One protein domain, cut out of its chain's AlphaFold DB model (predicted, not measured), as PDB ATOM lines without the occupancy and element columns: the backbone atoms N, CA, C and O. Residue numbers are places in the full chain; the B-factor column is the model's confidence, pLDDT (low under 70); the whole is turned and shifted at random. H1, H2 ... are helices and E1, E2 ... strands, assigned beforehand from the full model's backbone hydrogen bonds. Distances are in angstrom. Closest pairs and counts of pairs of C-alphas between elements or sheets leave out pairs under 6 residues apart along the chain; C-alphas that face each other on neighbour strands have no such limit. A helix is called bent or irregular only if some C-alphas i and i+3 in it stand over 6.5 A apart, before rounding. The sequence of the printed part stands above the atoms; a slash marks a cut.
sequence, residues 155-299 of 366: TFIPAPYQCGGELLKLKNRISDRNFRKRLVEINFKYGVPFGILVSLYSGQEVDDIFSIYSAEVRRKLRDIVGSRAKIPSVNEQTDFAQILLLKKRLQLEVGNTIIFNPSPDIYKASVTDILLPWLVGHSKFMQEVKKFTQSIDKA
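Overview. This is residues 155 to 299 of the 366 residues of an uncharacterized protein of Candidatus Gottesmanbacteria bacterium RBG_16_43_7 (UniProt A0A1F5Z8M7). A two-stranded antiparallel ribbon, E1 and E2, makes one end of a compact helical body, with H5 towards the other end of the longest axis. H3 is the core: H1, H2 and H4 pack on it, and the helical hairpin of H6 and H7 runs along one side. The link between H1 and H2 sticks out with residues 172 to 175, together with 176 to 178 of H2. The printed part has 145 residues, in the order E1, H1 to H8, E2, and its class is mostly helix. The radius of gyration of the C-alphas is 14.4 A, and the spans are 45 by 33 by 26 A.

Along the chain. E1 is residues 155 to 158, from C-alpha 155 at (101.441, 138.197, 83.834). E2, residues 292 to 299, is 18.5 A long, bends by 59 degrees at residue 296 and ends at C-alpha 299, (107.341, 141.126, 76.792). H1 is residues 159 to 170, 17.2 A; H2 is 176 to 190, 20.9 A; H3, 192 to 201, begins at C-alpha 192, (105.961, 139.804, 109.031). H4 is 206 to 211, H5 215 to 225, H6 237 to 249, 18.4 A, H7 264 to 278, 20.4 A, and H8 283 to 290. H8 is irregular, with C-alphas 284 and 287 7.1 A apart; H7 is only just irregular, with C-alphas 274 and 277 6.7 A apart.

Arrangement. In the sheet, N 157 and O 293 are within hydrogen-bond range at 2.9 A, as are N 295 and O 155 at 2.8 A. The closest C-alphas of H1 and E2, Ala 159 and Phe 292, are 5.4 A apart. H1 touches H8 with residues 159 to 160 alone, closest at the C-alphas of Pro 160 and Val 289, 6.8 A. H3 is the hub: it touches H1 at a steep tilt of 51 degrees, C-alphas of Gly 164 and Val 198 4.3 A apart. H2 and H3 form a helical hairpin, closest at the C-alphas of Asn 187 and Gly 195, 4.6 A. H3 touches H4, closest at the C-alphas of Ser 199 and Ile 209, 6.4 A, and only just touches H8, with 3 pairs of C-alphas within 8 A, closest at Phe 194 and Val 289, 5.5 A. H5 touches H2, closest at the C-alphas of Phe 188 and Leu 221, 6.3 A. H6 touches H4, closest at the C-alphas of Val 206 and Leu 244, 6.6 A. H6 and H7 run opposite ways at a shallow tilt of 6 degrees, closest at the C-alphas of Gln 242 and Ile 274, 6.5 A. Every O i to N i+4 pair is within hydrogen-bond range in H2 to H6, against 7 of 8 in H1, 8 of 11 in H7 and 2 of 4 in H8.

Size, cuts and confidence. The two farthest C-alphas, of Ser 227 and Ala 299, are 44.9 A apart. The printed part has no cut. The links H5 to H6 and H6 to H7 are long. The mean pLDDT of the printed part is 80.9; it is under 70 at residues 155 to 156, 252 to 266, 276 to 281 and 295 to 299.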
ATOM      1  N   THR A 155     100.618 139.011  82.946       64.62
ATOM      2  CA  THR A 155     101.441 138.197  83.834       64.62
ATOM      3  C   THR A 155     100.822 138.182  85.222       64.62
ATOM      4  O   THR A 155      99.976 139.005  85.573       64.62
ATOM      5  N   PHE A 156     101.224 137.208  86.028       66.69
ATOM      6  CA  PHE A 156     100.853 137.151  87.432       66.69
ATOM      7  C   PHE A 156     102.108 137.373  88.258       66.69
ATOM      8  O   PHE A 156     103.065 136.603  88.166       66.69
ATOM      9  N   ILE A 157     102.098 138.429  89.063       72.25
ATOM     10  CA  ILE A 157     103.217 138.811  89.920       72.25
ATOM     11  C   ILE A 157     102.840 138.577  91.385       72.25
ATOM     12  O   ILE A 157     101.663 138.684  91.739       72.25
ATOM     13  N   PRO A 158     103.790 138.243  92.270       83.31
ATOM     14  CA  PRO A 158     103.499 138.147  93.693       83.31
ATOM     15  C   PRO A 158     102.995 139.484  94.250       83.31
ATOM     16  O   PRO A 158     103.582 140.535  93.987       83.31
ATOM     17  N   ALA A 159     101.963 139.459  95.094       89.19
ATOM     18  CA  ALA A 159     101.457 140.671  95.743       89.19
ATOM     19  C   ALA A 159     102.548 141.458  96.519       89.19
ATOM     20  O   ALA A 159     102.556 142.691  96.431       89.19
ATOM     21  N   PRO A 160     103.518 140.809  97.207       91.38
ATOM     22  CA  PRO A 160     104.650 141.522  97.804       91.38
ATOM     23  C   PRO A 160     105.553 142.233  96.789       91.38
ATOM     24  O   PRO A 160     106.077 143.298  97.105       91.38
ATOM     25  N   TYR A 161     105.728 141.676  95.584       87.25
ATOM     26  CA  TYR A 161     106.526 142.298  94.520       87.25
ATOM     27  C   TYR A 161     105.860 143.584  94.031       87.25
ATOM     28  O   TYR A 161     106.503 144.630  93.994       87.25
ATOM     29  N   GLN A 162     104.551 143.538  93.756       87.00
ATOM     30  CA  GLN A 162     103.790 144.728  93.368       87.00
ATOM     31  C   GLN A 162     103.891 145.829  94.433       87.00
ATOM     32  O   GLN A 162     104.238 146.971  94.131       87.00
ATOM     33  N   CYS A 163     103.646 145.470  95.697       91.44
ATOM     34  CA  CYS A 163     103.688 146.412  96.811       91.44
ATOM     35  C   CYS A 163     105.101 146.987  97.040       91.44
ATOM     36  O   CYS A 163     105.260 148.193  97.243       91.44
ATOM     37  N   GLY A 164     106.140 146.150  96.952       89.75
ATOM     38  CA  GLY A 164     107.539 146.576  97.047       89.75
ATOM     39  C   GLY A 164     107.956 147.503  95.905       89.75
ATOM     40  O   GLY A 164     108.581 148.531  96.160       89.75
ATOM     41  N   GLY A 165     107.543 147.206  94.671       84.06
ATOM     42  CA  GLY A 165     107.798 148.052  93.503       84.06
ATOM     43  C   GLY A 165     107.113 149.421  93.589       84.06
ATOM     44  O   GLY A 165     107.709 150.440  93.237       84.06
ATOM     45  N   GLU A 166     105.882 149.482  94.106       87.62
ATOM     46  CA  GLU A 166     105.193 150.748  94.391       87.62
ATOM     47  C   GLU A 166     105.932 151.582  95.442       87.62
ATOM     48  O   GLU A 166     106.082 152.795  95.277       87.62
ATOM     49  N   LEU A 167     106.446 150.946  96.499       88.88
ATOM     50  CA  LEU A 167     107.265 151.630  97.497       88.88
ATOM     51  C   LEU A 167     108.603 152.097  96.932       88.88
ATOM     52  O   LEU A 167     108.998 153.232  97.196       88.88
ATOM     53  N   LEU A 168     109.278 151.281  96.121       85.75
ATOM     54  CA  LEU A 168     110.546 151.645  95.488       85.75
ATOM     55  C   LEU A 168     110.412 152.935  94.666       85.75
ATOM     56  O   LEU A 168     111.239 153.837  94.798       85.75
ATOM     57  N   LYS A 169     109.319 153.086  93.903       83.62
ATOM     58  CA  LYS A 169     109.005 154.318  93.146       83.62
ATOM     59  C   LYS A 169     108.854 155.558  94.038       83.62
ATOM     60  O   LYS A 169     109.032 156.684  93.572       83.62
ATOM     61  N   LEU A 170     108.509 155.365  95.311       84.06
ATOM     62  CA  LEU A 170     108.359 156.427  96.301       84.06
ATOM     63  C   LEU A 170     109.633 156.689  97.108       84.06
ATOM     64  O   LEU A 170     109.698 157.742  97.733       84.06
ATOM     65  N   LYS A 171     110.635 155.796  97.086       79.00
ATOM     66  CA  LYS A 171     111.847 155.867  97.926       79.00
ATOM     67  C   LYS A 171     112.552 157.225  97.832       79.00
ATOM     68  O   LYS A 171     112.897 157.798  98.852       79.00
ATOM     69  N   ASN A 172     112.637 157.798  96.629       78.44
ATOM     70  CA  ASN A 172     113.262 159.109  96.399       78.44
ATOM     71  C   ASN A 172     112.299 160.306  96.555       78.44
ATOM     72  O   ASN A 172     112.696 161.449  96.356       78.44
ATOM     73  N   ARG A 173     111.015 160.061  96.845       86.12
ATOM     74  CA  ARG A 173     109.947 161.080  96.906       86.12
ATOM     75  C   ARG A 173     109.431 161.334  98.319       86.12
ATOM     76  O   ARG A 173     108.666 162.272  98.526       86.12
ATOM     77  N   ILE A 174     109.793 160.490  99.280       89.00
ATOM     78  CA  ILE A 174     109.386 160.614 100.680       89.00
ATOM     79  C   ILE A 174     110.613 160.512 101.579       89.00
ATOM     80  O   ILE A 174     111.612 159.915 101.203       89.00
ATOM     81  N   SER A 175     110.530 161.078 102.782       89.31
ATOM     82  CA  SER A 175     111.596 160.923 103.772       89.31
ATOM     83  C   SER A 175     111.735 159.467 104.223       89.31
ATOM     84  O   SER A 175     110.732 158.757 104.341       89.31
ATOM     85  N   ASP A 176     112.949 159.056 104.593       87.88
ATOM     86  CA  ASP A 176     113.232 157.709 105.115       87.88
ATOM     87  C   ASP A 176     112.344 157.344 106.308       87.88
ATOM     88  O   ASP A 176     111.876 156.213 106.441       87.88
ATOM     89  N   ARG A 177     112.023 158.329 107.158       89.38
ATOM     90  CA  ARG A 177     111.081 158.152 108.272       89.38
ATOM     91  C   ARG A 177     109.696 157.729 107.782       89.38
ATOM     92  O   ARG A 177     109.103 156.812 108.348       89.38
ATOM     93  N   ASN A 178     109.171 158.396 106.756       90.62
ATOM     94  CA  ASN A 178     107.864 158.076 106.185       90.62
ATOM     95  C   ASN A 178     107.902 156.761 105.395       90.62
ATOM     96  O   ASN A 178     106.935 156.001 105.444       90.62
ATOM     97  N   PHE A 179     109.019 156.462 104.732       91.00
ATOM     98  CA  PHE A 179     109.252 155.182 104.065       91.00
ATOM     99  C   PHE A 179     109.214 154.019 105.062       91.00
ATOM    100  O   PHE A 179     108.408 153.096 104.926       91.00
ATOM    101  N   ARG A 180     109.986 154.116 106.149       91.06
ATOM    102  CA  ARG A 180     110.002 153.126 107.233       91.06
ATOM    103  C   ARG A 180     108.646 152.998 107.921       91.06
ATOM    104  O   ARG A 180     108.229 151.883 108.221       91.06
ATOM    105  N   LYS A 181     107.922 154.105 108.127       92.94
ATOM    106  CA  LYS A 181     106.554 154.070 108.669       92.94
ATOM    107  C   LYS A 181     105.624 153.214 107.797       92.94
ATOM    108  O   LYS A 181     104.906 152.380 108.342       92.94
ATOM    109  N   ARG A 182     105.688 153.351 106.468       94.19
ATOM    110  CA  ARG A 182     104.899 152.520 105.540       94.19
ATOM    111  C   ARG A 182     105.277 151.039 105.614       94.19
ATOM    112  O   ARG A 182     104.386 150.198 105.645       94.19
ATOM    113  N   LEU A 183     106.568 150.707 105.710       94.31
ATOM    114  CA  LEU A 183     106.998 149.313 105.900       94.31
ATOM    115  C   LEU A 183     106.457 148.719 107.209       94.31
ATOM    116  O   LEU A 183     106.005 147.573 107.228       94.31
ATOM    117  N   VAL A 184     106.452 149.494 108.297       94.31
ATOM    118  CA  VAL A 184     105.860 149.078 109.581       94.31
ATOM    119  C   VAL A 184     104.352 148.827 109.437       94.31
ATOM    120  O   VAL A 184     103.863 147.783 109.864       94.31
ATOM    121  N   GLU A 185     103.619 149.736 108.790       94.81
ATOM    122  CA  GLU A 185     102.179 149.584 108.528       94.81
ATOM    123  C   GLU A 185     101.871 148.328 107.694       94.81
ATOM    124  O   GLU A 185     100.918 147.603 107.992       94.81
ATOM    125  N   ILE A 186     102.709 148.012 106.704       94.94
ATOM    126  CA  ILE A 186     102.595 146.792 105.888       94.94
ATOM    127  C   ILE A 186     102.794 145.534 106.735       94.94
ATOM    128  O   ILE A 186     102.003 144.598 106.618       94.94
ATOM    129  N   ASN A 187     103.790 145.522 107.627       92.12
ATOM    130  CA  ASN A 187     104.013 144.404 108.548       92.12
ATOM    131  C   ASN A 187     102.806 144.182 109.478       92.12
ATOM    132  O   ASN A 187     102.447 143.038 109.750       92.12
ATOM    133  N   PHE A 188     102.153 145.250 109.950       92.56
ATOM    134  CA  PHE A 188     100.941 145.131 110.769       92.56
ATOM    135  C   PHE A 188      99.739 144.611 109.975       92.56
ATOM    136  O   PHE A 188      98.962 143.813 110.496       92.56
ATOM    137  N   LYS A 189      99.583 145.055 108.724       92.12
ATOM    138  CA  LYS A 189      98.420 144.729 107.892       92.12
ATOM    139  C   LYS A 189      98.486 143.328 107.283       92.12
ATOM    140  O   LYS A 189      97.473 142.638 107.247       92.12
ATOM    141  N   TYR A 190      99.661 142.920 106.811       90.19
ATOM    142  CA  TYR A 190      99.850 141.700 106.016       90.19
ATOM    143  C   TYR A 190     100.779 140.678 106.679       90.19
ATOM    144  O   TYR A 190     101.036 139.614 106.121       90.19
ATOM    145  N   GLY A 191     101.272 140.976 107.882       88.75
ATOM    146  CA  GLY A 191     102.169 140.109 108.633       88.75
ATOM    147  C   GLY A 191     103.644 140.267 108.258       88.75
ATOM    148  O   GLY A 191     104.019 140.839 107.233       88.75
ATOM    149  N   VAL A 192     104.495 139.716 109.125       89.88
ATOM    150  CA  VAL A 192     105.961 139.804 109.031       89.88
ATOM    151  C   VAL A 192     106.525 139.224 107.726       89.88
ATOM    152  O   VAL A 192     107.298 139.922 107.076       89.88
ATOM    153  N   PRO A 193     106.131 138.019 107.266       90.12
ATOM    154  CA  PRO A 193     106.706 137.439 106.049       90.12
ATOM    155  C   PRO A 193     106.435 138.285 104.797       90.12
ATOM    156  O   PRO A 193     107.327 138.474 103.972       90.12
ATOM    157  N   PHE A 194     105.225 138.847 104.685       91.62
ATOM    158  CA  PHE A 194     104.872 139.775 103.611       91.62
ATOM    159  C   PHE A 194     105.717 141.049 103.701       91.62
ATOM    160  O   PHE A 194     106.281 141.489 102.704       91.62
ATOM    161  N   GLY A 195     105.859 141.607 104.907       92.56
ATOM    162  CA  GLY A 195     106.678 142.789 105.155       92.56
ATOM    163  C   GLY A 195     108.148 142.614 104.773       92.56
ATOM    164  O   GLY A 195     108.721 143.521 104.183       92.56
ATOM    165  N   ILE A 196     108.751 141.452 105.040       92.12
ATOM    166  CA  ILE A 196     110.146 141.160 104.660       92.12
ATOM    167  C   ILE A 196     110.302 141.122 103.141       92.12
ATOM    168  O   ILE A 196     111.208 141.761 102.607       92.12
ATOM    169  N   LEU A 197     109.405 140.419 102.442       92.00
ATOM    170  CA  LEU A 197     109.413 140.356 100.979       92.00
ATOM    171  C   LEU A 197     109.239 141.747 100.362       92.00
ATOM    172  O   LEU A 197     109.989 142.111  99.463       92.00
ATOM    173  N   VAL A 198     108.303 142.549 100.877       93.88
ATOM    174  CA  VAL A 198     108.113 143.937 100.437       93.88
ATOM    175  C   VAL A 198     109.373 144.767 100.659       93.88
ATOM    176  O   VAL A 198     109.779 145.487  99.751       93.88
ATOM    177  N   SER A 199     110.017 144.663 101.825       92.44
ATOM    178  CA  SER A 199     111.248 145.407 102.098       92.44
ATOM    179  C   SER A 199     112.360 145.037 101.113       92.44
ATOM    180  O   SER A 199     112.989 145.935 100.552       92.44
ATOM    181  N   LEU A 200     112.542 143.741 100.833       90.75
ATOM    182  CA  LEU A 200     113.498 143.253  99.836       90.75
ATOM    183  C   LEU A 200     113.187 143.786  98.428       90.75
ATOM    184  O   LEU A 200     114.063 144.366  97.789       90.75
ATOM    185  N   TYR A 201     111.938 143.675  97.964       88.56
ATOM    186  CA  TYR A 201     111.513 144.198  96.656       88.56
ATOM    187  C   TYR A 201     111.547 145.730  96.567       88.56
ATOM    188  O   TYR A 201     111.668 146.287  95.481       88.56
ATOM    189  N   SER A 202     111.487 146.422  97.706       89.38
ATOM    190  CA  SER A 202     111.669 147.875  97.788       89.38
ATOM    191  C   SER A 202     113.145 148.312  97.813       89.38
ATOM    192  O   SER A 202     113.451 149.493  98.008       89.38
ATOM    193  N   GLY A 203     114.066 147.360  97.636       85.62
ATOM    194  CA  GLY A 203     115.503 147.592  97.572       85.62
ATOM    195  C   GLY A 203     116.110 148.040  98.902       85.62
ATOM    196  O   GLY A 203     116.939 148.951  98.915       85.62
ATOM    197  N   GLN A 204     115.633 147.496 100.024       88.00
ATOM    198  CA  GLN A 204     116.274 147.667 101.331       88.00
ATOM    199  C   GLN A 204     117.430 146.681 101.487       88.00
ATOM    200  O   GLN A 204     117.332 145.527 101.054       88.00
ATOM    201  N   GLU A 205     118.502 147.117 102.145       87.81
ATOM    202  CA  GLU A 205     119.554 146.201 102.569       87.81
ATOM    203  C   GLU A 205     119.106 145.361 103.762       87.81
ATOM    204  O   GLU A 205     118.190 145.722 104.501       87.81
ATOM    205  N   VAL A 206     119.736 144.198 103.935       88.38
ATOM    206  CA  VAL A 206     119.323 143.223 104.955       88.38
ATOM    207  C   VAL A 206     119.367 143.840 106.358       88.38
ATOM    208  O   VAL A 206     118.432 143.652 107.135       88.38
ATOM    209  N   ASP A 207     120.391 144.643 106.654       88.38
ATOM    210  CA  ASP A 207     120.523 145.358 107.929       88.38
ATOM    211  C   ASP A 207     119.378 146.359 108.165       88.38
ATOM    212  O   ASP A 207     118.808 146.428 109.261       88.38
ATOM    213  N   ASP A 208     118.964 147.076 107.118       89.12
ATOM    214  CA  ASP A 208     117.878 148.056 107.197       89.12
ATOM    215  C   ASP A 208     116.532 147.389 107.489       89.12
ATOM    216  O   ASP A 208     115.703 147.946 108.218       89.12
ATOM    217  N   ILE A 209     116.322 146.164 106.991       91.12
ATOM    218  CA  ILE A 209     115.112 145.376 107.261       91.12
ATOM    219  C   ILE A 209     114.976 145.104 108.758       91.12
ATOM    220  O   ILE A 209     113.890 145.273 109.318       91.12
ATOM    221  N   PHE A 210     116.065 144.739 109.438       90.69
ATOM    222  CA  PHE A 210     116.025 144.501 110.882       90.69
ATOM    223  C   PHE A 210     115.688 145.759 111.674       90.69
ATOM    224  O   PHE A 210     115.001 145.674 112.696       90.69
ATOM    225  N   SER A 211     116.094 146.933 111.183       88.12
ATOM    226  CA  SER A 211     115.781 148.204 111.834       88.12
ATOM    227  C   SER A 211     114.266 148.428 111.967       88.12
ATOM    228  O   SER A 211     113.812 149.037 112.935       88.12
ATOM    229  N   ILE A 212     113.442 147.888 111.063       90.75
ATOM    230  CA  ILE A 212     111.973 148.008 111.102       90.75
ATOM    231  C   ILE A 212     111.403 147.431 112.410       90.75
ATOM    232  O   ILE A 212     110.447 147.973 112.968       90.75
ATOM    233  N   TYR A 213     112.027 146.383 112.949       89.62
ATOM    234  CA  TYR A 213     111.550 145.624 114.105       89.62
ATOM    235  C   TYR A 213     112.081 146.171 115.438       89.62
ATOM    236  O   TYR A 213     112.679 145.448 116.237       89.62
ATOM    237  N   SER A 214     111.817 147.450 115.724       88.69
ATOM    238  CA  SER A 214     112.094 148.030 117.049       88.69
ATOM    239  C   SER A 214     111.319 147.308 118.164       88.69
ATOM    240  O   SER A 214     110.311 146.649 117.906       88.69
ATOM    241  N   ALA A 215     111.741 147.451 119.425       87.81
ATOM    242  CA  ALA A 215     111.081 146.794 120.563       87.81
ATOM    243  C   ALA A 215     109.565 147.079 120.631       87.81
ATOM    244  O   ALA A 215     108.768 146.170 120.867       87.81
ATOM    245  N   GLU A 216     109.154 148.322 120.355       90.44
ATOM    246  CA  GLU A 216     107.740 148.704 120.316       90.44
ATOM    247  C   GLU A 216     106.987 148.028 119.159       90.44
ATOM    248  O   GLU A 216     105.888 147.503 119.359       90.44
ATOM    249  N   VAL A 217     107.587 148.000 117.961       90.56
ATOM    250  CA  VAL A 217     107.001 147.360 116.775       90.56
ATOM    251  C   VAL A 217     106.877 145.854 116.990       90.56
ATOM    252  O   VAL A 217     105.826 145.289 116.699       90.56
ATOM    253  N   ARG A 218     107.893 145.202 117.573       89.88
ATOM    254  CA  ARG A 218     107.854 143.769 117.908       89.88
ATOM    255  C   ARG A 218     106.743 143.452 118.902       89.88
ATOM    256  O   ARG A 218     106.058 142.451 118.715       89.88
ATOM    257  N   ARG A 219     106.534 144.288 119.926       90.56
ATOM    258  CA  ARG A 219     105.428 144.117 120.883       90.56
ATOM    259  C   ARG A 219     104.073 144.181 120.175       90.56
ATOM    260  O   ARG A 219     103.323 143.217 120.240       90.56
ATOM    261  N   LYS A 220     103.822 145.249 119.409       91.19
ATOM    262  CA  LYS A 220     102.577 145.409 118.636       91.19
ATOM    263  C   LYS A 220     102.358 144.273 117.635       91.19
ATOM    264  O   LYS A 220     101.244 143.787 117.487       91.19
ATOM    265  N   LEU A 221     103.417 143.820 116.960       89.00
ATOM    266  CA  LEU A 221     103.336 142.664 116.071       89.00
ATOM    267  C   LEU A 221     102.928 141.411 116.844       89.00
ATOM    268  O   LEU A 221     102.001 140.748 116.403       89.00
ATOM    269  N   ARG A 222     103.538 141.106 117.998       89.50
ATOM    270  CA  ARG A 222     103.145 139.946 118.823       89.50
ATOM    271  C   ARG A 222     101.679 139.999 119.250       89.50
ATOM    272  O   ARG A 222     101.044 138.949 119.264       89.50
ATOM    273  N   ASP A 223     101.132 141.182 119.518       88.94
ATOM    274  CA  ASP A 223      99.704 141.344 119.825       88.94
ATOM    275  C   ASP A 223      98.817 140.978 118.615       88.94
ATOM    276  O   ASP A 223      97.743 140.401 118.769       88.94
ATOM    277  N   ILE A 224      99.287 141.254 117.393       87.31
ATOM    278  CA  ILE A 224      98.569 140.967 116.141       87.31
ATOM    279  C   ILE A 224      98.742 139.509 115.696       87.31
ATOM    280  O   ILE A 224      97.769 138.875 115.282       87.31
ATOM    281  N   VAL A 225      99.971 138.985 115.694       82.00
ATOM    282  CA  VAL A 225     100.329 137.671 115.122       82.00
ATOM    283  C   VAL A 225     100.363 136.550 116.166       82.00
ATOM    284  O   VAL A 225     100.396 135.380 115.807       82.00
ATOM    285  N   GLY A 226     100.294 136.885 117.453       83.00
ATOM    286  CA  GLY A 226     100.364 135.937 118.559       83.00
ATOM    287  C   GLY A 226     101.789 135.711 119.070       83.00
ATOM    288  O   GLY A 226     102.783 135.891 118.370       83.00
ATOM    289  N   SER A 227     101.897 135.271 120.324       81.25
ATOM    290  CA  SER A 227     103.172 135.129 121.045       81.25
ATOM    291  C   SER A 227     104.117 134.063 120.478       81.25
ATOM    292  O   SER A 227     105.323 134.147 120.708       81.25
ATOM    293  N   ARG A 228     103.577 133.084 119.740       77.69
ATOM    294  CA  ARG A 228     104.330 131.991 119.096       77.69
ATOM    295  C   ARG A 228     104.971 132.388 117.764       77.69
ATOM    296  O   ARG A 228     105.781 131.629 117.248       77.69
ATOM    297  N   ALA A 229     104.599 133.541 117.215       77.00
ATOM    298  CA  ALA A 229     105.115 134.022 115.948       77.00
ATOM    299  C   ALA A 229     106.569 134.498 116.078       77.00
ATOM    300  O   ALA A 229     106.893 135.314 116.949       77.00
ATOM    301  N   LYS A 230     107.446 134.005 115.198       83.62
ATOM    302  CA  LYS A 230     108.842 134.448 115.142       83.62
ATOM    303  C   LYS A 230     108.925 135.802 114.430       83.62
ATOM    304  O   LYS A 230     108.467 135.950 113.304       83.62
ATOM    305  N   ILE A 231     109.534 136.792 115.087       87.75
ATOM    306  CA  ILE A 231     109.804 138.116 114.507       87.75
ATOM    307  C   ILE A 231     111.321 138.287 114.401       87.75
ATOM    308  O   ILE A 231     111.964 138.168 115.454       87.75
ATOM    309  N   PRO A 232     111.870 138.610 113.213       84.50
ATOM    310  CA  PRO A 232     113.305 138.684 112.984       84.50
ATOM    311  C   PRO A 232     114.034 139.580 113.981       84.50
ATOM    312  O   PRO A 232     113.500 140.595 114.448       84.50
ATOM    313  N   SER A 233     115.264 139.200 114.303       82.56
ATOM    314  CA  SER A 233     116.125 139.919 115.233       82.56
ATOM    315  C   SER A 233     117.539 140.023 114.677       82.56
ATOM    316  O   SER A 233     118.126 139.009 114.322       82.56
ATOM    317  N   VAL A 234     118.131 141.221 114.701       78.69
ATOM    318  CA  VAL A 234     119.539 141.419 114.294       78.69
ATOM    319  C   VAL A 234     120.519 140.596 115.147       78.69
ATOM    320  O   VAL A 234     121.604 140.245 114.703       78.69
ATOM    321  N   ASN A 235     120.111 140.237 116.368       81.12
ATOM    322  CA  ASN A 235     120.919 139.438 117.290       81.12
ATOM    323  C   ASN A 235     120.885 137.927 116.980       81.12
ATOM    324  O   ASN A 235     121.644 137.173 117.585       81.12
ATOM    325  N   GLU A 236     120.006 137.463 116.083       81.81
ATOM    326  CA  GLU A 236     119.947 136.063 115.653       81.81
ATOM    327  C   GLU A 236     120.661 135.917 114.302       81.81
ATOM    328  O   GLU A 236     120.117 136.260 113.256       81.81
ATOM    329  N   GLN A 237     121.886 135.376 114.301       81.31
ATOM    330  CA  GLN A 237     122.670 135.191 113.067       81.31
ATOM    331  C   GLN A 237     121.941 134.354 112.003       81.31
ATOM    332  O   GLN A 237     122.101 134.580 110.803       81.31
ATOM    333  N   THR A 238     121.117 133.400 112.440       84.56
ATOM    334  CA  THR A 238     120.288 132.575 111.557       84.56
ATOM    335  C   THR A 238     119.258 133.404 110.795       84.56
ATOM    336  O   THR A 238     118.996 133.101 109.632       84.56
ATOM    337  N   ASP A 239     118.742 134.486 111.390       86.25
ATOM    338  CA  ASP A 239     117.772 135.355 110.728       86.25
ATOM    339  C   ASP A 239     118.409 136.129 109.586       86.25
ATOM    340  O   ASP A 239     117.885 136.149 108.471       86.25
ATOM    341  N   PHE A 240     119.574 136.722 109.844       87.12
ATOM    342  CA  PHE A 240     120.323 137.458 108.831       87.12
ATOM    343  C   PHE A 240     120.663 136.561 107.635       87.12
ATOM    344  O   PHE A 240     120.405 136.921 106.483       87.12
ATOM    345  N   ALA A 241     121.171 135.353 107.905       86.94
ATOM    346  CA  ALA A 241     121.514 134.383 106.871       86.94
ATOM    347  C   ALA A 241     120.297 133.968 106.025       86.94
ATOM    348  O   ALA A 241     120.419 133.821 104.807       86.94
ATOM    349  N   GLN A 242     119.119 133.818 106.637       87.56
ATOM    350  CA  GLN A 242     117.889 133.451 105.932       87.56
ATOM    351  C   GLN A 242     117.355 134.580 105.044       87.56
ATOM    352  O   GLN A 242     116.998 134.312 103.896       87.56
ATOM    353  N   ILE A 243     117.357 135.839 105.505       88.81
ATOM    354  CA  ILE A 243     116.964 136.984 104.655       88.81
ATOM    355  C   ILE A 243     117.952 137.154 103.500       88.81
ATOM    356  O   ILE A 243     117.539 137.384 102.364       88.81
ATOM    357  N   LEU A 244     119.251 136.981 103.757       87.62
ATOM    358  CA  LEU A 244     120.270 137.043 102.713       87.62
ATOM    359  C   LEU A 244     120.099 135.920 101.679       87.62
ATOM    360  O   LEU A 244     120.199 136.168 100.478       87.62
ATOM    361  N   LEU A 245     119.808 134.693 102.121       86.69
ATOM    362  CA  LEU A 245     119.515 133.571 101.231       86.69
ATOM    363  C   LEU A 245     118.252 133.833 100.397       86.69
ATOM    364  O   LEU A 245     118.245 133.540  99.203       86.69
ATOM    365  N   LEU A 246     117.216 134.424 101.000       87.50
ATOM    366  CA  LEU A 246     115.991 134.819 100.306       87.50
ATOM    367  C   LEU A 246     116.274 135.881  99.233       87.50
ATOM    368  O   LEU A 246     115.863 135.699  98.090       87.50
ATOM    369  N   LYS A 247     117.038 136.932  99.568       85.62
ATOM    370  CA  LYS A 247     117.492 137.970  98.622       85.62
ATOM    371  C   LYS A 247     118.212 137.346  97.420       85.62
ATOM    372  O   LYS A 247     117.901 137.683  96.280       85.62
ATOM    373  N   LYS A 248     119.118 136.392  97.672       80.88
ATOM    374  CA  LYS A 248     119.874 135.677  96.629       80.88
ATOM    375  C   LYS A 248     118.993 134.784  95.755       80.88
ATOM    376  O   LYS A 248     119.107 134.848  94.537       80.88
ATOM    377  N   ARG A 249     118.111 133.964  96.343       76.44
ATOM    378  CA  ARG A 249     117.227 133.063  95.575       76.44
ATOM    379  C   ARG A 249     116.234 133.817  94.698       76.44
ATOM    380  O   ARG A 249     115.934 133.365  93.601       76.44
ATOM    381  N   LEU A 250     115.745 134.958  95.178       76.50
ATOM    382  CA  LEU A 250     114.861 135.835  94.413       76.50
ATOM    383  C   LEU A 250     115.627 136.732  93.421       76.50
ATOM    384  O   LEU A 250     114.986 137.494  92.708       76.50
ATOM    385  N   GLN A 251     116.965 136.639  93.369       70.12
ATOM    386  CA  GLN A 251     117.835 137.396  92.459       70.12
ATOM    387  C   GLN A 251     117.615 138.918  92.538       70.12
ATOM    388  O   GLN A 251     117.495 139.604  91.526       70.12
ATOM    389  N   LEU A 252     117.530 139.451  93.762       69.81
ATOM    390  CA  LEU A 252     117.283 140.874  94.016       69.81
ATOM    391  C   LEU A 252     118.615 141.592  94.261       69.81
ATOM    392  O   LEU A 252     119.231 141.394  95.313       69.81
ATOM    393  N   GLU A 253     119.057 142.448  93.340       57.97
ATOM    394  CA  GLU A 253     120.271 143.252  93.534       57.97
ATOM    395  C   GLU A 253     119.950 144.734  93.729       57.97
ATOM    396  O   GLU A 253     119.069 145.280  93.071       57.97
ATOM    397  N   VAL A 254     120.679 145.393  94.640       54.00
ATOM    398  CA  VAL A 254     120.581 146.836  94.909       54.00
ATOM    399  C   VAL A 254     121.990 147.426  94.843       54.00
ATOM    400  O   VAL A 254     122.885 147.016  95.574       54.00
ATOM    401  N   GLY A 255     122.183 148.327  93.885       53.38
ATOM    402  CA  GLY A 255     123.447 148.689  93.230       53.38
ATOM    403  C   GLY A 255     123.080 149.227  91.843       53.38
ATOM    404  O   GLY A 255     122.010 149.811  91.730       53.38
ATOM    405  N   ASN A 256     123.837 149.007  90.768       39.19
ATOM    406  CA  ASN A 256     123.449 149.541  89.448       39.19
ATOM    407  C   ASN A 256     122.598 148.567  88.594       39.19
ATOM    408  O   ASN A 256     123.078 148.049  87.597       39.19
ATOM    409  N   THR A 257     121.275 148.494  88.753       44.53
ATOM    410  CA  THR A 257     120.464 147.610  89.624       44.53
ATOM    411  C   THR A 257     119.728 146.621  88.693       44.53
ATOM    412  O   THR A 257     119.323 147.081  87.628       44.53
ATOM    413  N   ILE A 258     119.373 145.382  89.082       45.19
ATOM    414  CA  ILE A 258     118.074 144.818  88.644       45.19
ATOM    415  C   ILE A 258     117.374 144.090  89.802       45.19
ATOM    416  O   ILE A 258     117.950 143.234  90.468       45.19
ATOM    417  N   ILE A 259     116.099 144.430  90.017       56.59
ATOM    418  CA  ILE A 259     115.156 143.680  90.854       56.59
ATOM    419  C   ILE A 259     114.115 143.087  89.897       56.59
ATOM    420  O   ILE A 259     113.150 143.760  89.532       56.59
ATOM    421  N   PHE A 260     114.350 141.861  89.426       57.56
ATOM    422  CA  PHE A 260     113.413 141.139  88.561       57.56
ATOM    423  C   PHE A 260     112.245 140.562  89.372       57.56
ATOM    424  O   PHE A 260     112.378 140.262  90.559       57.56
ATOM    425  N   ASN A 261     111.101 140.357  88.716       59.88
ATOM    426  CA  ASN A 261     110.079 139.451  89.233       59.88
ATOM    427  C   ASN A 261     110.550 138.004  88.987       59.88
ATOM    428  O   ASN A 261     110.674 137.618  87.820       59.88
ATOM    429  N   PRO A 262     110.834 137.201  90.029       61.09
ATOM    430  CA  PRO A 262     111.259 135.819  89.838       61.09
ATOM    431  C   PRO A 262     110.128 134.980  89.232       61.09
ATOM    432  O   PRO A 262     108.949 135.335  89.319       61.09
ATOM    433  N   SER A 263     110.471 133.825  88.652       61.19
ATOM    434  CA  SER A 263     109.438 132.898  88.183       61.19
ATOM    435  C   SER A 263     108.509 132.498  89.347       61.19
ATOM    436  O   SER A 263     108.962 132.396  90.497       61.19
ATOM    437  N   PRO A 264     107.210 132.246  89.089       64.81
ATOM    438  CA  PRO A 264     106.273 131.844  90.136       64.81
ATOM    439  C   PRO A 264     106.737 130.621  90.935       64.81
ATOM    440  O   PRO A 264     106.455 130.534  92.131       64.81
ATOM    441  N   ASP A 265     107.466 129.704  90.303       64.62
ATOM    442  CA  ASP A 265     107.973 128.490  90.944       64.62
ATOM    443  C   ASP A 265     109.167 128.783  91.854       64.62
ATOM    444  O   ASP A 265     109.174 128.334  93.001       64.62
ATOM    445  N   ILE A 266     110.107 129.632  91.417       68.88
ATOM    446  CA  ILE A 266     111.209 130.116  92.268       68.88
ATOM    447  C   ILE A 266     110.650 130.871  93.476       68.88
ATOM    448  O   ILE A 266     111.116 130.670  94.602       68.88
ATOM    449  N   TYR A 267     109.626 131.703  93.274       78.81
ATOM    450  CA  TYR A 267     108.962 132.415  94.361       78.81
ATOM    451  C   TYR A 267     108.310 131.448  95.356       78.81
ATOM    452  O   TYR A 267     108.583 131.519  96.556       78.81
ATOM    453  N   LYS A 268     107.483 130.508  94.877       78.00
ATOM    454  CA  LYS A 268     106.804 129.517  95.729       78.00
ATOM    455  C   LYS A 268     107.800 128.656  96.503       78.00
ATOM    456  O   LYS A 268     107.598 128.455  97.703       78.00
ATOM    457  N   ALA A 269     108.861 128.186  95.849       79.00
ATOM    458  CA  ALA A 269     109.919 127.406  96.484       79.00
ATOM    459  C   ALA A 269     110.653 128.235  97.544       79.00
ATOM    460  O   ALA A 269     110.788 127.804  98.681       79.00
ATOM    461  N   SER A 270     111.035 129.476  97.233       83.56
ATOM    462  CA  SER A 270     111.723 130.358  98.188       83.56
ATOM    463  C   SER A 270     110.867 130.675  99.419       83.56
ATOM    464  O   SER A 270     111.361 130.637 100.545       83.56
ATOM    465  N   VAL A 271     109.567 130.923  99.232       83.31
ATOM    466  CA  VAL A 271     108.620 131.118 100.342       83.31
ATOM    467  C   VAL A 271     108.461 129.834 101.169       83.31
ATOM    468  O   VAL A 271     108.402 129.895 102.396       83.31
ATOM    469  N   THR A 272     108.397 128.669 100.525       80.88
ATOM    470  CA  THR A 272     108.177 127.382 101.210       80.88
ATOM    471  C   THR A 272     109.426 126.883 101.935       80.88
ATOM    472  O   THR A 272     109.323 126.352 103.032       80.88
ATOM    473  N   ASP A 273     110.612 127.086 101.379       80.38
ATOM    474  CA  ASP A 273     111.842 126.541 101.955       80.38
ATOM    475  C   ASP A 273     112.427 127.455 103.032       80.38
ATOM    476  O   ASP A 273     112.973 126.985 104.028       80.38
ATOM    477  N   ILE A 274     112.343 128.773 102.820       78.62
ATOM    478  CA  ILE A 274     113.048 129.754 103.656       78.62
ATOM    479  C   ILE A 274     112.096 130.405 104.648       78.62
ATOM    480  O   ILE A 274     112.432 130.532 105.823       78.62
ATOM    481  N   LEU A 275     110.906 130.815 104.195       74.75
ATOM    482  CA  LEU A 275     109.971 131.515 105.071       74.75
ATOM    483  C   LEU A 275     109.141 130.547 105.916       74.75
ATOM    484  O   LEU A 275     108.878 130.892 107.056       74.75
ATOM    485  N   LEU A 276     108.775 129.346 105.442       66.12
ATOM    486  CA  LEU A 276     107.903 128.384 106.159       66.12
ATOM    487  C   LEU A 276     108.318 128.048 107.601       66.12
ATOM    488  O   LEU A 276     107.429 128.023 108.458       66.12
ATOM    489  N   PRO A 277     109.613 127.908 107.937       64.62
ATOM    490  CA  PRO A 277     110.056 127.791 109.328       64.62
ATOM    491  C   PRO A 277     109.718 129.012 110.210       64.62
ATOM    492  O   PRO A 277     109.593 128.878 111.425       64.62
ATOM    493  N   TRP A 278     109.532 130.200 109.625       64.31
ATOM    494  CA  TRP A 278     109.077 131.427 110.303       64.31
ATOM    495  C   TRP A 278     107.556 131.578 110.338       64.31
ATOM    496  O   TRP A 278     107.045 132.479 110.997       64.31
ATOM    497  N   LEU A 279     106.810 130.715 109.644       62.22
ATOM    498  CA  LEU A 279     105.357 130.848 109.476       62.22
ATOM    499  C   LEU A 279     104.549 130.240 110.625       62.22
ATOM    500  O   LEU A 279     103.322 130.387 110.648       62.22
ATOM    501  N   VAL A 280     105.199 129.615 111.612       61.66
ATOM    502  CA  VAL A 280     104.533 129.150 112.835       61.66
ATOM    503  C   VAL A 280     103.927 130.364 113.551       61.66
ATOM    504  O   VAL A 280     104.641 131.241 114.018       61.66
ATOM    505  N   GLY A 281     102.592 130.440 113.600       61.53
ATOM    506  CA  GLY A 281     101.846 131.575 114.168       61.53
ATOM    507  C   GLY A 281     101.373 132.634 113.159       61.53
ATOM    508  O   GLY A 281     100.538 133.461 113.503       61.53
ATOM    509  N   HIS A 282     101.798 132.577 111.891       71.31
ATOM    510  CA  HIS A 282     101.393 133.534 110.844       71.31
ATOM    511  C   HIS A 282     100.319 133.003 109.877       71.31
ATOM    512  O   HIS A 282     100.072 133.612 108.836       71.31
ATOM    513  N   SER A 283      99.647 131.893 110.200       71.62
ATOM    514  CA  SER A 283      98.735 131.176 109.287       71.62
ATOM    515  C   SER A 283      97.658 132.061 108.644       71.62
ATOM    516  O   SER A 283      97.397 131.920 107.452       71.62
ATOM    517  N   LYS A 284      97.095 133.028 109.382       77.12
ATOM    518  CA  LYS A 284      96.074 133.959 108.862       77.12
ATOM    519  C   LYS A 284      96.574 134.905 107.761       77.12
ATOM    520  O   LYS A 284      95.773 135.416 106.994       77.12
ATOM    521  N   PHE A 285      97.886 135.116 107.666       81.38
ATOM    522  CA  PHE A 285      98.520 136.006 106.686       81.38
ATOM    523  C   PHE A 285      99.144 135.255 105.503       81.38
ATOM    524  O   PHE A 285      99.619 135.862 104.546       81.38
ATOM    525  N   MET A 286      99.120 133.921 105.537       78.69
ATOM    526  CA  MET A 286      99.727 133.086 104.500       78.69
ATOM    527  C   MET A 286      99.098 133.256 103.128       78.69
ATOM    528  O   MET A 286      99.779 133.095 102.115       78.69
ATOM    529  N   GLN A 287      97.807 133.572 103.095       82.94
ATOM    530  CA  GLN A 287      97.096 133.815 101.848       82.94
ATOM    531  C   GLN A 287      97.664 135.037 101.123       82.94
ATOM    532  O   GLN A 287      97.828 134.982  99.911       82.94
ATOM    533  N   GLU A 288      98.069 136.081 101.851       86.81
ATOM    534  CA  GLU A 288      98.622 137.310 101.267       86.81
ATOM    535  C   GLU A 288     100.009 137.082 100.659       86.81
ATOM    536  O   GLU A 288     100.302 137.575  99.573       86.81
ATOM    537  N   VAL A 289     100.850 136.269 101.305       86.94
ATOM    538  CA  VAL A 289     102.179 135.910 100.775       86.94
ATOM    539  C   VAL A 289     102.059 135.046  99.518       86.94
ATOM    540  O   VAL A 289     102.855 135.178  98.592       86.94
ATOM    541  N   LYS A 290     101.063 134.157  99.463       83.75
ATOM    542  CA  LYS A 290     100.828 133.264  98.317       83.75
ATOM    543  C   LYS A 290      99.999 133.909  97.204       83.75
ATOM    544  O   LYS A 290      99.810 133.282  96.164       83.75
ATOM    545  N   LYS A 291      99.485 135.121  97.417       85.00
ATOM    546  CA  LYS A 291      98.623 135.811  96.463       85.00
ATOM    547  C   LYS A 291      99.431 136.304  95.271       85.00
ATOM    548  O   LYS A 291     100.449 136.977  95.429       85.00
ATOM    549  N   PHE A 292      98.913 136.015  94.086       83.88
ATOM    550  CA  PHE A 292      99.382 136.595  92.838       83.88
ATOM    551  C   PHE A 292      98.351 137.602  92.333       83.88
ATOM    552  O   PHE A 292      97.144 137.363  92.417       83.88
ATOM    553  N   THR A 293      98.830 138.732  91.836       78.56
ATOM    554  CA  THR A 293      98.028 139.785  91.220       78.56
ATOM    555  C   THR A 293      98.334 139.844  89.734       78.56
ATOM    556  O   THR A 293      99.456 139.580  89.303       78.56
ATOM    557  N   GLN A 294      97.314 140.146  88.935       74.94
ATOM    558  CA  GLN A 294      97.495 140.330  87.504       74.94
ATOM    559  C   GLN A 294      98.243 141.646  87.255       74.94
ATOM    560  O   GLN A 294      97.868 142.686  87.798       74.94
ATOM    561  N   SER A 295      99.287 141.581  86.436       68.62
ATOM    562  CA  SER A 295     100.050 142.710  85.906       68.62
ATOM    563  C   SER A 295     100.033 142.652  84.383       68.62
ATOM    564  O   SER A 295      99.775 141.601  83.794       68.62
ATOM    565  N   ILE A 296     100.302 143.787  83.749       63.62
ATOM    566  CA  ILE A 296     100.585 143.853  82.320       63.62
ATOM    567  C   ILE A 296     102.059 144.209  82.201       63.62
ATOM    568  O   ILE A 296     102.456 145.328  82.524       63.62
ATOM    569  N   ASP A 297     102.856 143.239  81.768       60.25
ATOM    570  CA  ASP A 297     104.277 143.433  81.514       60.25
ATOM    571  C   ASP A 297     104.516 143.502  80.007       60.25
ATOM    572  O   ASP A 297     103.883 142.789  79.223       60.25
ATOM    573  N   LYS A 298     105.472 144.337  79.602       53.06
ATOM    574  CA  LYS A 298     105.947 144.369  78.222       53.06
ATOM    575  C   LYS A 298     106.904 143.208  78.000       53.06
ATOM    576  O   LYS A 298     107.995 143.183  78.567       53.06
ATOM    577  N   ALA A 299     106.494 142.241  77.189       51.62
ATOM    578  CA  ALA A 299     107.341 141.126  76.792       51.62
ATOM    579  C   ALA A 299     107.995 141.420  75.435       51.62
ATOM    580  O   ALA A 299     107.312 141.817  74.488       51.62
TER     581      ALA A 299